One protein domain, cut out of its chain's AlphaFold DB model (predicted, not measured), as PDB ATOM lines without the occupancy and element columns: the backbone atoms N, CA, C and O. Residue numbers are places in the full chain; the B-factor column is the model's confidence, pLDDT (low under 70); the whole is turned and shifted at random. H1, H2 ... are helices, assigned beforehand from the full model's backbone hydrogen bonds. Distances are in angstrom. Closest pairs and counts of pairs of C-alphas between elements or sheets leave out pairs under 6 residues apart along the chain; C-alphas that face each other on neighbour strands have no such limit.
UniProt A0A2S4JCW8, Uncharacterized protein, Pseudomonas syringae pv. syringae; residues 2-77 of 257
ATOM      1  N   ALA A   2      -4.618 109.603 -55.380       58.56
ATOM      2  CA  ALA A   2      -5.912 110.186 -55.787       58.56
ATOM      3  C   ALA A   2      -5.827 110.886 -57.168       58.56
ATOM      4  O   ALA A   2      -6.703 110.720 -58.011       58.56
ATOM      5  N   ALA A   3      -4.717 111.585 -57.431       60.47
ATOM      6  CA  ALA A   3      -4.415 112.164 -58.742       60.47
ATOM      7  C   ALA A   3      -4.142 111.122 -59.848       60.47
ATOM      8  O   ALA A   3      -4.459 111.382 -61.003       60.47
ATOM      9  N   GLU A   4      -3.589 109.952 -59.510       64.75
ATOM     10  CA  GLU A   4      -3.358 108.851 -60.459       64.75
ATOM     11  C   GLU A   4      -4.676 108.173 -60.844       64.75
ATOM     12  O   GLU A   4      -4.889 107.894 -62.016       64.75
ATOM     13  N   LEU A   5      -5.585 107.967 -59.884       70.88
ATOM     14  CA  LEU A   5      -6.913 107.405 -60.141       70.88
ATOM     15  C   LEU A   5      -7.773 108.355 -60.986       70.88
ATOM     16  O   LEU A   5      -8.455 107.917 -61.907       70.88
ATOM     17  N   ASP A   6      -7.692 109.660 -60.723       67.31
ATOM     18  CA  ASP A   6      -8.325 110.700 -61.544       67.31
ATOM     19  C   ASP A   6      -7.750 110.723 -62.976       67.31
ATOM     20  O   ASP A   6      -8.493 110.732 -63.961       67.31
ATOM     21  N   ALA A   7      -6.422 110.629 -63.115       70.06
ATOM     22  CA  ALA A   7      -5.770 110.504 -64.417       70.06
ATOM     23  C   ALA A   7      -6.184 109.213 -65.150       70.06
ATOM     24  O   ALA A   7      -6.514 109.264 -66.335       70.06
ATOM     25  N   ALA A   8      -6.250 108.079 -64.450       76.38
ATOM     26  CA  ALA A   8      -6.703 106.803 -64.998       76.38
ATOM     27  C   ALA A   8      -8.169 106.866 -65.452       76.38
ATOM     28  O   ALA A   8      -8.478 106.463 -66.572       76.38
ATOM     29  N   MET A   9      -9.062 107.479 -64.669       75.06
ATOM     30  CA  MET A   9     -10.435 107.776 -65.102       75.06
ATOM     31  C   MET A   9     -10.467 108.641 -66.365       75.06
ATOM     32  O   MET A   9     -11.265 108.389 -67.271       75.06
ATOM     33  N   SER A  10      -9.603 109.656 -66.457       71.94
ATOM     34  CA  SER A  10      -9.498 110.476 -67.667       71.94
ATOM     35  C   SER A  10      -9.014 109.678 -68.880       71.94
ATOM     36  O   SER A  10      -9.384 110.044 -69.995       71.94
ATOM     37  N   LEU A  11      -8.194 108.640 -68.697       79.00
ATOM     38  CA  LEU A  11      -7.750 107.750 -69.774       79.00
ATOM     39  C   LEU A  11      -8.859 106.775 -70.186       79.00
ATOM     40  O   LEU A  11      -9.116 106.626 -71.376       79.00
ATOM     41  N   LEU A  12      -9.586 106.197 -69.226       82.69
ATOM     42  CA  LEU A  12     -10.728 105.312 -69.493       82.69
ATOM     43  C   LEU A  12     -11.801 105.997 -70.344       82.69
ATOM     44  O   LEU A  12     -12.335 105.405 -71.280       82.69
ATOM     45  N   ARG A  13     -12.070 107.282 -70.082       77.12
ATOM     46  CA  ARG A  13     -13.009 108.095 -70.879       77.12
ATOM     47  C   ARG A  13     -12.611 108.250 -72.351       77.12
ATOM     48  O   ARG A  13     -13.451 108.665 -73.141       77.12
ATOM     49  N   ARG A  14     -11.362 107.948 -72.721       76.31
ATOM     50  CA  ARG A  14     -10.843 108.057 -74.095       76.31
ATOM     51  C   ARG A  14     -10.903 106.755 -74.883       76.31
ATOM     52  O   ARG A  14     -10.532 106.759 -76.049       76.31
ATOM     53  N   ILE A  15     -11.342 105.657 -74.273       83.12
ATOM     54  CA  ILE A  15     -11.562 104.410 -75.004       83.12
ATOM     55  C   ILE A  15     -12.742 104.642 -75.960       83.12
ATOM     56  O   ILE A  15     -13.862 104.914 -75.513       83.12
ATOM     57  N   GLU A  16     -12.465 104.602 -77.266       82.19
ATOM     58  CA  GLU A  16     -13.455 104.860 -78.322       82.19
ATOM     59  C   GLU A  16     -14.520 103.760 -78.368       82.19
ATOM     60  O   GLU A  16     -15.713 104.056 -78.450       82.19
ATOM     61  N   ASP A  17     -14.084 102.505 -78.237       89.44
ATOM     62  CA  ASP A  17     -14.946 101.330 -78.171       89.44
ATOM     63  C   ASP A  17     -15.758 101.321 -76.864       89.44
ATOM     64  O   ASP A  17     -15.217 101.305 -75.755       89.44
ATOM     65  N   GLU A  18     -17.082 101.379 -76.994       84.94
ATOM     66  CA  GLU A  18     -17.992 101.512 -75.858       84.94
ATOM     67  C   GLU A  18     -18.015 100.265 -74.966       84.94
ATOM     68  O   GLU A  18     -18.006 100.402 -73.740       84.94
ATOM     69  N   ASP A  19     -17.956  99.070 -75.551       82.81
ATOM     70  CA  ASP A  19     -17.964  97.812 -74.805       82.81
ATOM     71  C   ASP A  19     -16.665  97.653 -74.005       82.81
ATOM     72  O   ASP A  19     -16.690  97.345 -72.808       82.81
ATOM     73  N   GLN A  20     -15.520  97.958 -74.621       84.94
ATOM     74  CA  GLN A  20     -14.227  97.976 -73.934       84.94
ATOM     75  C   GLN A  20     -14.189  99.028 -72.830       84.94
ATOM     76  O   GLN A  20     -13.682  98.754 -71.741       84.94
ATOM     77  N   ARG A  21     -14.752 100.218 -73.070       87.25
ATOM     78  CA  ARG A  21     -14.824 101.282 -72.063       87.25
ATOM     79  C   ARG A  21     -15.651 100.853 -70.857       87.25
ATOM     80  O   ARG A  21     -15.226 101.101 -69.728       87.25
ATOM     81  N   ILE A  22     -16.799 100.208 -71.069       83.00
ATOM     82  CA  ILE A  22     -17.663  99.703 -69.990       83.00
ATOM     83  C   ILE A  22     -16.920  98.654 -69.161       83.00
ATOM     84  O   ILE A  22     -16.874  98.760 -67.933       83.00
ATOM     85  N   VAL A  23     -16.295  97.673 -69.817       83.25
ATOM     86  CA  VAL A  23     -15.536  96.612 -69.137       83.25
ATOM     87  C   VAL A  23     -14.357  97.197 -68.358       83.25
ATOM     88  O   VAL A  23     -14.212  96.910 -67.170       83.25
ATOM     89  N   ALA A  24     -13.554  98.059 -68.982       83.25
ATOM     90  CA  ALA A  24     -12.395  98.680 -68.348       83.25
ATOM     91  C   ALA A  24     -12.791  99.585 -67.171       83.25
ATOM     92  O   ALA A  24     -12.143  99.554 -66.129       83.25
ATOM     93  N   THR A  25     -13.893 100.335 -67.289       82.56
ATOM     94  CA  THR A  25     -14.425 101.161 -66.190       82.56
ATOM     95  C   THR A  25     -14.897 100.300 -65.019       82.56
ATOM     96  O   THR A  25     -14.642 100.642 -63.866       82.56
ATOM     97  N   SER A  26     -15.545  99.165 -65.300       80.44
ATOM     98  CA  SER A  26     -15.988  98.214 -64.274       80.44
ATOM     99  C   SER A  26     -14.807  97.575 -63.533       80.44
ATOM    100  O   SER A  26     -14.785  97.557 -62.300       80.44
ATOM    101  N   LEU A  27     -13.788  97.115 -64.271       83.25
ATOM    102  CA  LEU A  27     -12.554  96.564 -63.699       83.25
ATOM    103  C   LEU A  27     -11.832  97.598 -62.834       83.25
ATOM    104  O   LEU A  27     -11.542  97.325 -61.672       83.25
ATOM    105  N   PHE A  28     -11.642  98.809 -63.357       83.81
ATOM    106  CA  PHE A  28     -11.015  99.902 -62.624       83.81
ATOM    107  C   PHE A  28     -11.791 100.283 -61.359       83.81
ATOM    108  O   PHE A  28     -11.192 100.526 -60.313       83.81
ATOM    109  N   GLY A  29     -13.127 100.309 -61.419       76.56
ATOM    110  CA  GLY A  29     -13.972 100.562 -60.252       76.56
ATOM    111  C   GLY A  29     -13.789  99.504 -59.162       76.56
ATOM    112  O   GLY A  29     -13.669  99.847 -57.986       76.56
ATOM    113  N   LYS A  30     -13.698  98.226 -59.552       76.94
ATOM    114  CA  LYS A  30     -13.431  97.116 -58.629       76.94
ATOM    115  C   LYS A  30     -12.037  97.217 -58.005       76.94
ATOM    116  O   LYS A  30     -11.929  97.145 -56.783       76.94
ATOM    117  N   GLU A  31     -11.003  97.449 -58.809       77.19
ATOM    118  CA  GLU A  31      -9.623  97.638 -58.332       77.19
ATOM    119  C   GLU A  31      -9.510  98.839 -57.381       77.19
ATOM    120  O   GLU A  31      -8.905  98.746 -56.314       77.19
ATOM    121  N   THR A  32     -10.160  99.955 -57.719       72.69
ATOM    122  CA  THR A  32     -10.196 101.167 -56.887       72.69
ATOM    123  C   THR A  32     -10.879 100.908 -55.543       72.69
ATOM    124  O   THR A  32     -10.426 101.396 -54.505       72.69
ATOM    125  N   PHE A  33     -11.966 100.133 -55.542       69.88
ATOM    126  CA  PHE A  33     -12.673  99.762 -54.319       69.88
ATOM    127  C   PHE A  33     -11.824  98.835 -53.440       69.88
ATOM    128  O   PHE A  33     -11.666  99.100 -52.251       69.88
ATOM    129  N   GLU A  34     -11.222  97.792 -54.017       71.00
ATOM    130  CA  GLU A  34     -10.297  96.893 -53.309       71.00
ATOM    131  C   GLU A  34      -9.106  97.662 -52.712       71.00
ATOM    132  O   GLU A  34      -8.672  97.367 -51.597       71.00
ATOM    133  N   TYR A  35      -8.635  98.704 -53.401       67.69
ATOM    134  CA  TYR A  35      -7.580  99.583 -52.907       67.69
ATOM    135  C   TYR A  35      -8.019 100.447 -51.714       67.69
ATOM    136  O   TYR A  35      -7.297 100.526 -50.719       67.69
ATOM    137  N   LEU A  36      -9.194 101.090 -51.775       63.03
ATOM    138  CA  LEU A  36      -9.700 101.969 -50.704       63.03
ATOM    139  C   LEU A  36      -9.779 101.253 -49.343       63.03
ATOM    140  O   LEU A  36      -9.590 101.875 -48.292       63.03
ATOM    141  N   TYR A  37     -10.042  99.948 -49.377       59.84
ATOM    142  CA  TYR A  37     -10.148  99.087 -48.203       59.84
ATOM    143  C   TYR A  37      -8.899  98.232 -47.953       59.84
ATOM    144  O   TYR A  37      -8.936  97.356 -47.089       59.84
ATOM    145  N   ASN A  38      -7.786  98.485 -48.651       64.38
ATOM    146  CA  ASN A  38      -6.534  97.780 -48.405       64.38
ATOM    147  C   ASN A  38      -5.843  98.333 -47.140       64.38
ATOM    148  O   ASN A  38      -5.359  99.470 -47.146       64.38
ATOM    149  N   PRO A  39      -5.738  97.545 -46.052       57.81
ATOM    150  CA  PRO A  39      -5.154  98.005 -44.792       57.81
ATOM    151  C   PRO A  39      -3.650  98.318 -44.893       57.81
ATOM    152  O   PRO A  39      -3.132  99.080 -44.077       57.81
ATOM    153  N   ASN A  40      -2.956  97.793 -45.909       55.97
ATOM    154  CA  ASN A  40      -1.529  98.043 -46.142       55.97
ATOM    155  C   ASN A  40      -1.256  99.376 -46.864       55.97
ATOM    156  O   ASN A  40      -0.100  99.736 -47.053       55.97
ATOM    157  N   LEU A  41      -2.300 100.092 -47.299       54.00
ATOM    158  CA  LEU A  41      -2.216 101.326 -48.097       54.00
ATOM    159  C   LEU A  41      -2.983 102.480 -47.429       54.00
ATOM    160  O   LEU A  41      -3.511 103.393 -48.068       54.00
ATOM    161  N   THR A  42      -3.042 102.408 -46.101       53.28
ATOM    162  CA  THR A  42      -3.913 103.167 -45.199       53.28
ATOM    163  C   THR A  42      -3.745 104.679 -45.293       53.28
ATOM    164  O   THR A  42      -4.728 105.404 -45.219       53.28
ATOM    165  N   GLU A  43      -2.536 105.182 -45.528       51.25
ATOM    166  CA  GLU A  43      -2.269 106.626 -45.615       51.25
ATOM    167  C   GLU A  43      -2.958 107.277 -46.827       51.25
ATOM    168  O   GLU A  43      -3.501 108.381 -46.731       51.25
ATOM    169  N   TYR A  44      -3.020 106.564 -47.956       54.16
ATOM    170  CA  TYR A  44      -3.643 107.053 -49.189       54.16
ATOM    171  C   TYR A  44      -5.165 106.950 -49.159       54.16
ATOM    172  O   TYR A  44      -5.856 107.772 -49.768       54.16
ATOM    173  N   SER A  45      -5.700 105.977 -48.420       66.62
ATOM    174  CA  SER A  45      -7.138 105.857 -48.214       66.62
ATOM    175  C   SER A  45      -7.661 106.880 -47.202       66.62
ATOM    176  O   SER A  45      -8.808 107.291 -47.340       66.62
ATOM    177  N   VAL A  46      -6.850 107.389 -46.260       78.69
ATOM    178  CA  VAL A  46      -7.296 108.372 -45.244       78.69
ATOM    179  C   VAL A  46      -7.891 109.637 -45.866       78.69
ATOM    180  O   VAL A  46      -8.950 110.083 -45.428       78.69
ATOM    181  N   CYS A  47      -7.266 110.212 -46.899       86.44
ATOM    182  CA  CYS A  47      -7.795 111.418 -47.552       86.44
ATOM    183  C   CYS A  47      -9.143 111.151 -48.239       86.44
ATOM    184  O   CYS A  47     -10.071 111.952 -48.118       86.44
ATOM    185  N   ALA A  48      -9.265 110.016 -48.932       85.56
ATOM    186  CA  ALA A  48     -10.505 109.612 -49.587       85.56
ATOM    187  C   ALA A  48     -11.600 109.268 -48.565       85.56
ATOM    188  O   ALA A  48     -12.740 109.682 -48.746       85.56
ATOM    189  N   HIS A  49     -11.254 108.604 -47.459       86.50
ATOM    190  CA  HIS A  49     -12.162 108.316 -46.343       86.50
ATOM    191  C   HIS A  49     -12.626 109.591 -45.642       86.50
ATOM    192  O   HIS A  49     -13.810 109.713 -45.331       86.50
ATOM    193  N   LEU A  50     -11.738 110.570 -45.426       91.19
ATOM    194  CA  LEU A  50     -12.125 111.868 -44.872       91.19
ATOM    195  C   LEU A  50     -13.157 112.547 -45.775       91.19
ATOM    196  O   LEU A  50     -14.194 112.978 -45.281       91.19
ATOM    197  N   VAL A  51     -12.896 112.607 -47.083       92.50
ATOM    198  CA  VAL A  51     -13.816 113.187 -48.074       92.50
ATOM    199  C   VAL A  51     -15.139 112.416 -48.100       92.50
ATOM    200  O   VAL A  51     -16.197 113.024 -47.944       92.50
ATOM    201  N   ALA A  52     -15.099 111.090 -48.222       89.88
ATOM    202  CA  ALA A  52     -16.285 110.234 -48.234       89.88
ATOM    203  C   ALA A  52     -17.168 110.480 -47.003       89.88
ATOM    204  O   ALA A  52     -18.358 110.762 -47.136       89.88
ATOM    205  N   ASN A  53     -16.574 110.492 -45.808       90.75
ATOM    206  CA  ASN A  53     -17.297 110.758 -44.567       90.75
ATOM    207  C   ASN A  53     -17.797 112.207 -44.484       90.75
ATOM    208  O   ASN A  53     -18.929 112.450 -44.069       90.75
ATOM    209  N   ARG A  54     -16.978 113.184 -44.893       92.88
ATOM    210  CA  ARG A  54     -17.304 114.612 -44.788       92.88
ATOM    211  C   ARG A  54     -18.485 115.013 -45.664       92.88
ATOM    212  O   ARG A  54     -19.281 115.857 -45.242       92.88
ATOM    213  N   PHE A  55     -18.577 114.445 -46.860       92.62
ATOM    214  CA  PHE A  55     -19.606 114.760 -47.854       92.62
ATOM    215  C   PHE A  55     -20.677 113.664 -47.975       92.62
ATOM    216  O   PHE A  55     -21.493 113.710 -48.892       92.62
ATOM    217  N   ASN A  56     -20.666 112.674 -47.072       89.81
ATOM    218  CA  ASN A  56     -21.559 111.512 -47.088       89.81
ATOM    219  C   ASN A  56     -21.612 110.820 -48.467       89.81
ATOM    220  O   ASN A  56     -22.689 110.547 -49.000       89.81
ATOM    221  N   GLN A  57     -20.439 110.586 -49.064       88.88
ATOM    222  CA  GLN A  57     -20.306 109.937 -50.365       88.88
ATOM    223  C   GLN A  57     -19.924 108.470 -50.248       88.88
ATOM    224  O   GLN A  57     -18.891 108.128 -49.681       88.88
ATOM    225  N   SER A  58     -20.746 107.612 -50.850       83.88
ATOM    226  CA  SER A  58     -20.509 106.169 -50.935       83.88
ATOM    227  C   SER A  58     -19.753 105.756 -52.200       83.88
ATOM    228  O   SER A  58     -19.242 104.642 -52.270       83.88
ATOM    229  N   GLU A  59     -19.701 106.621 -53.217       82.69
ATOM    230  CA  GLU A  59     -19.002 106.327 -54.466       82.69
ATOM    231  C   GLU A  59     -17.495 106.599 -54.319       82.69
ATOM    232  O   GLU A  59     -17.055 107.749 -54.235       82.69
ATOM    233  N   ALA A  60     -16.691 105.530 -54.308       80.38
ATOM    234  CA  ALA A  60     -15.243 105.611 -54.109       80.38
ATOM    235  C   ALA A  60     -14.548 106.491 -55.162       80.38
ATOM    236  O   ALA A  60     -13.712 107.323 -54.821       80.38
ATOM    237  N   THR A  61     -14.927 106.357 -56.434       80.06
ATOM    238  CA  THR A  61     -14.395 107.149 -57.555       80.06
ATOM    239  C   THR A  61     -14.613 108.645 -57.358       80.06
ATOM    240  O   THR A  61     -13.683 109.431 -57.546       80.06
ATOM    241  N   LEU A  62     -15.798 109.055 -56.901       84.56
ATOM    242  CA  LEU A  62     -16.098 110.460 -56.624       84.56
ATOM    243  C   LEU A  62     -15.335 110.987 -55.398       84.56
ATOM    244  O   LEU A  62     -14.846 112.119 -55.414       84.56
ATOM    245  N   ALA A  63     -15.185 110.166 -54.356       87.50
ATOM    246  CA  ALA A  63     -14.393 110.516 -53.179       87.50
ATOM    247  C   ALA A  63     -12.905 110.699 -53.528       87.50
ATOM    248  O   ALA A  63     -12.297 111.694 -53.128       87.50
ATOM    249  N   PHE A  64     -12.327 109.799 -54.331       84.88
ATOM    250  CA  PHE A  64     -10.956 109.934 -54.830       84.88
ATOM    251  C   PHE A  64     -10.790 111.148 -55.738       84.88
ATOM    252  O   PHE A  64      -9.811 111.881 -55.596       84.88
ATOM    253  N   TRP A  65     -11.752 111.405 -56.622       87.12
ATOM    254  CA  TRP A  65     -11.748 112.593 -57.469       87.12
ATOM    255  C   TRP A  65     -11.688 113.880 -56.631       87.12
ATOM    256  O   TRP A  65     -10.779 114.691 -56.813       87.12
ATOM    257  N   ALA A  66     -12.567 114.049 -55.642       91.00
ATOM    258  CA  ALA A  66     -12.540 115.238 -54.786       91.00
ATOM    259  C   ALA A  66     -11.286 115.320 -53.911       91.00
ATOM    260  O   ALA A  66     -10.692 116.396 -53.789       91.00
ATOM    261  N   ALA A  67     -10.841 114.195 -53.346       91.44
ATOM    262  CA  ALA A  67      -9.589 114.134 -52.599       91.44
ATOM    263  C   ALA A  67      -8.396 114.546 -53.474       91.44
ATOM    264  O   ALA A  67      -7.513 115.256 -53.005       91.44
ATOM    265  N   SER A  68      -8.379 114.177 -54.758       88.06
ATOM    266  CA  SER A  68      -7.307 114.557 -55.683       88.06
ATOM    267  C   SER A  68      -7.257 116.066 -55.939       88.06
ATOM    268  O   SER A  68      -6.178 116.656 -55.932       88.06
ATOM    269  N   ILE A  69      -8.416 116.713 -56.096       91.00
ATOM    270  CA  ILE A  69      -8.528 118.169 -56.271       91.00
ATOM    271  C   ILE A  69      -8.059 118.897 -55.013       91.00
ATOM    272  O   ILE A  69      -7.251 119.821 -55.101       91.00
ATOM    273  N   LEU A  70      -8.512 118.462 -53.837       93.62
ATOM    274  CA  LEU A  70      -8.098 119.054 -52.565       93.62
ATOM    275  C   LEU A  70      -6.607 118.856 -52.295       93.62
ATOM    276  O   LEU A  70      -5.939 119.796 -51.877       93.62
ATOM    277  N   ALA A  71      -6.067 117.672 -52.591       92.50
ATOM    278  CA  ALA A  71      -4.643 117.393 -52.450       92.50
ATOM    279  C   ALA A  71      -3.812 118.297 -53.364       92.50
ATOM    280  O   ALA A  71      -2.868 118.923 -52.900       92.50
ATOM    281  N   ARG A  72      -4.193 118.442 -54.640       90.62
ATOM    282  CA  ARG A  72      -3.522 119.366 -55.571       90.62
ATOM    283  C   ARG A  72      -3.684 120.821 -55.149       90.62
ATOM    284  O   ARG A  72      -2.762 121.604 -55.340       90.62
ATOM    285  N   THR A  73      -4.816 121.182 -54.550       93.75
ATOM    286  CA  THR A  73      -5.003 122.526 -53.996       93.75
ATOM    287  C   THR A  73      -4.047 122.779 -52.834       93.75
ATOM    288  O   THR A  73      -3.404 123.819 -52.787       93.75
ATOM    289  N   ALA A  74      -3.891 121.818 -51.923       94.62
ATOM    290  CA  ALA A  74      -2.938 121.931 -50.826       94.62
ATOM    291  C   ALA A  74      -1.480 121.940 -51.325       94.62
ATOM    292  O   ALA A  74      -0.701 122.775 -50.886       94.62
ATOM    293  N   LEU A  75      -1.130 121.064 -52.273       92.06
ATOM    294  CA  LEU A  75       0.221 120.942 -52.843       92.06
ATOM    295  C   LEU A  75       0.689 122.195 -53.582       92.06
ATOM    296  O   LEU A  75       1.879 122.485 -53.579       92.06
ATOM    297  N   ASN A  76      -0.227 122.922 -54.220       93.25
ATOM    298  CA  ASN A  76       0.099 124.150 -54.944       93.25
ATOM    299  C   ASN A  76      -0.099 125.415 -54.089       93.25
ATOM    300  O   ASN A  76      -0.029 126.524 -54.616       93.25
ATOM    301  N   ALA A  77      -0.394 125.280 -52.794       94.75
ATOM    302  CA  ALA A  77      -0.537 126.424 -51.907       94.75
ATOM    303  C   ALA A  77       0.838 126.967 -51.503       94.75
ATOM    304  O   ALA A  77       1.663 126.242 -50.953       94.75
TER     305      ALA A  77
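AT A GLANCE: This is residues 2 to 77 of the 257 residues of an uncharacterized protein of Pseudomonas syringae pv. syringae (UniProt A0A2S4JCW8). The longest helix, H2, makes a hairpin with H1; at its open end H3 and H4 cross nearly at right angles, H4 packing on H1. Residues 38 to 43 stick out. The printed part has 76 residues with four named helices, H1 to H4, and no named strand: all helix, compact, radius of gyration of the C-alphas 13.0 A, spans 37 by 28 by 23 A.

IN THESE COORDINATES: H2, residues 18 to 36, spans 26.5 A from C-alpha 18 at (-17.992, 101.512, -75.858). H1, residues 2 to 12, spans 15.3 A; H3, residues 39 to 54, 20.6 A, with a kink of 62 degrees near residue 46; H4, residues 60 to 75, 21.8 A, to C-alpha 75 at (0.221, 120.942, -52.843).

HOW THE PARTS SIT: Helix packing is mostly crossed. Closest C-alphas of touching helices include Arg 21 and Leu 12, 6.3 A, in hairpin H1 and H2; Ala 2 and Ser 68, 4.6 A, in H1 and H4; Ala 48 and Phe 64, 5.3 A, in H3 and H4, about perpendicular at 89 degrees. O i to N i+4 pairs are within hydrogen-bond range throughout H1, H2 and H4, and in 8 of 12 in H3.

THE WHOLE: The farthest C-alphas, Asp 19 and Ala 77, are 40.6 A apart. The printed part has no cut; its links are tight. Model pLDDT is under 70 at residues 2 to 4, 6, 33 and 35 to 45.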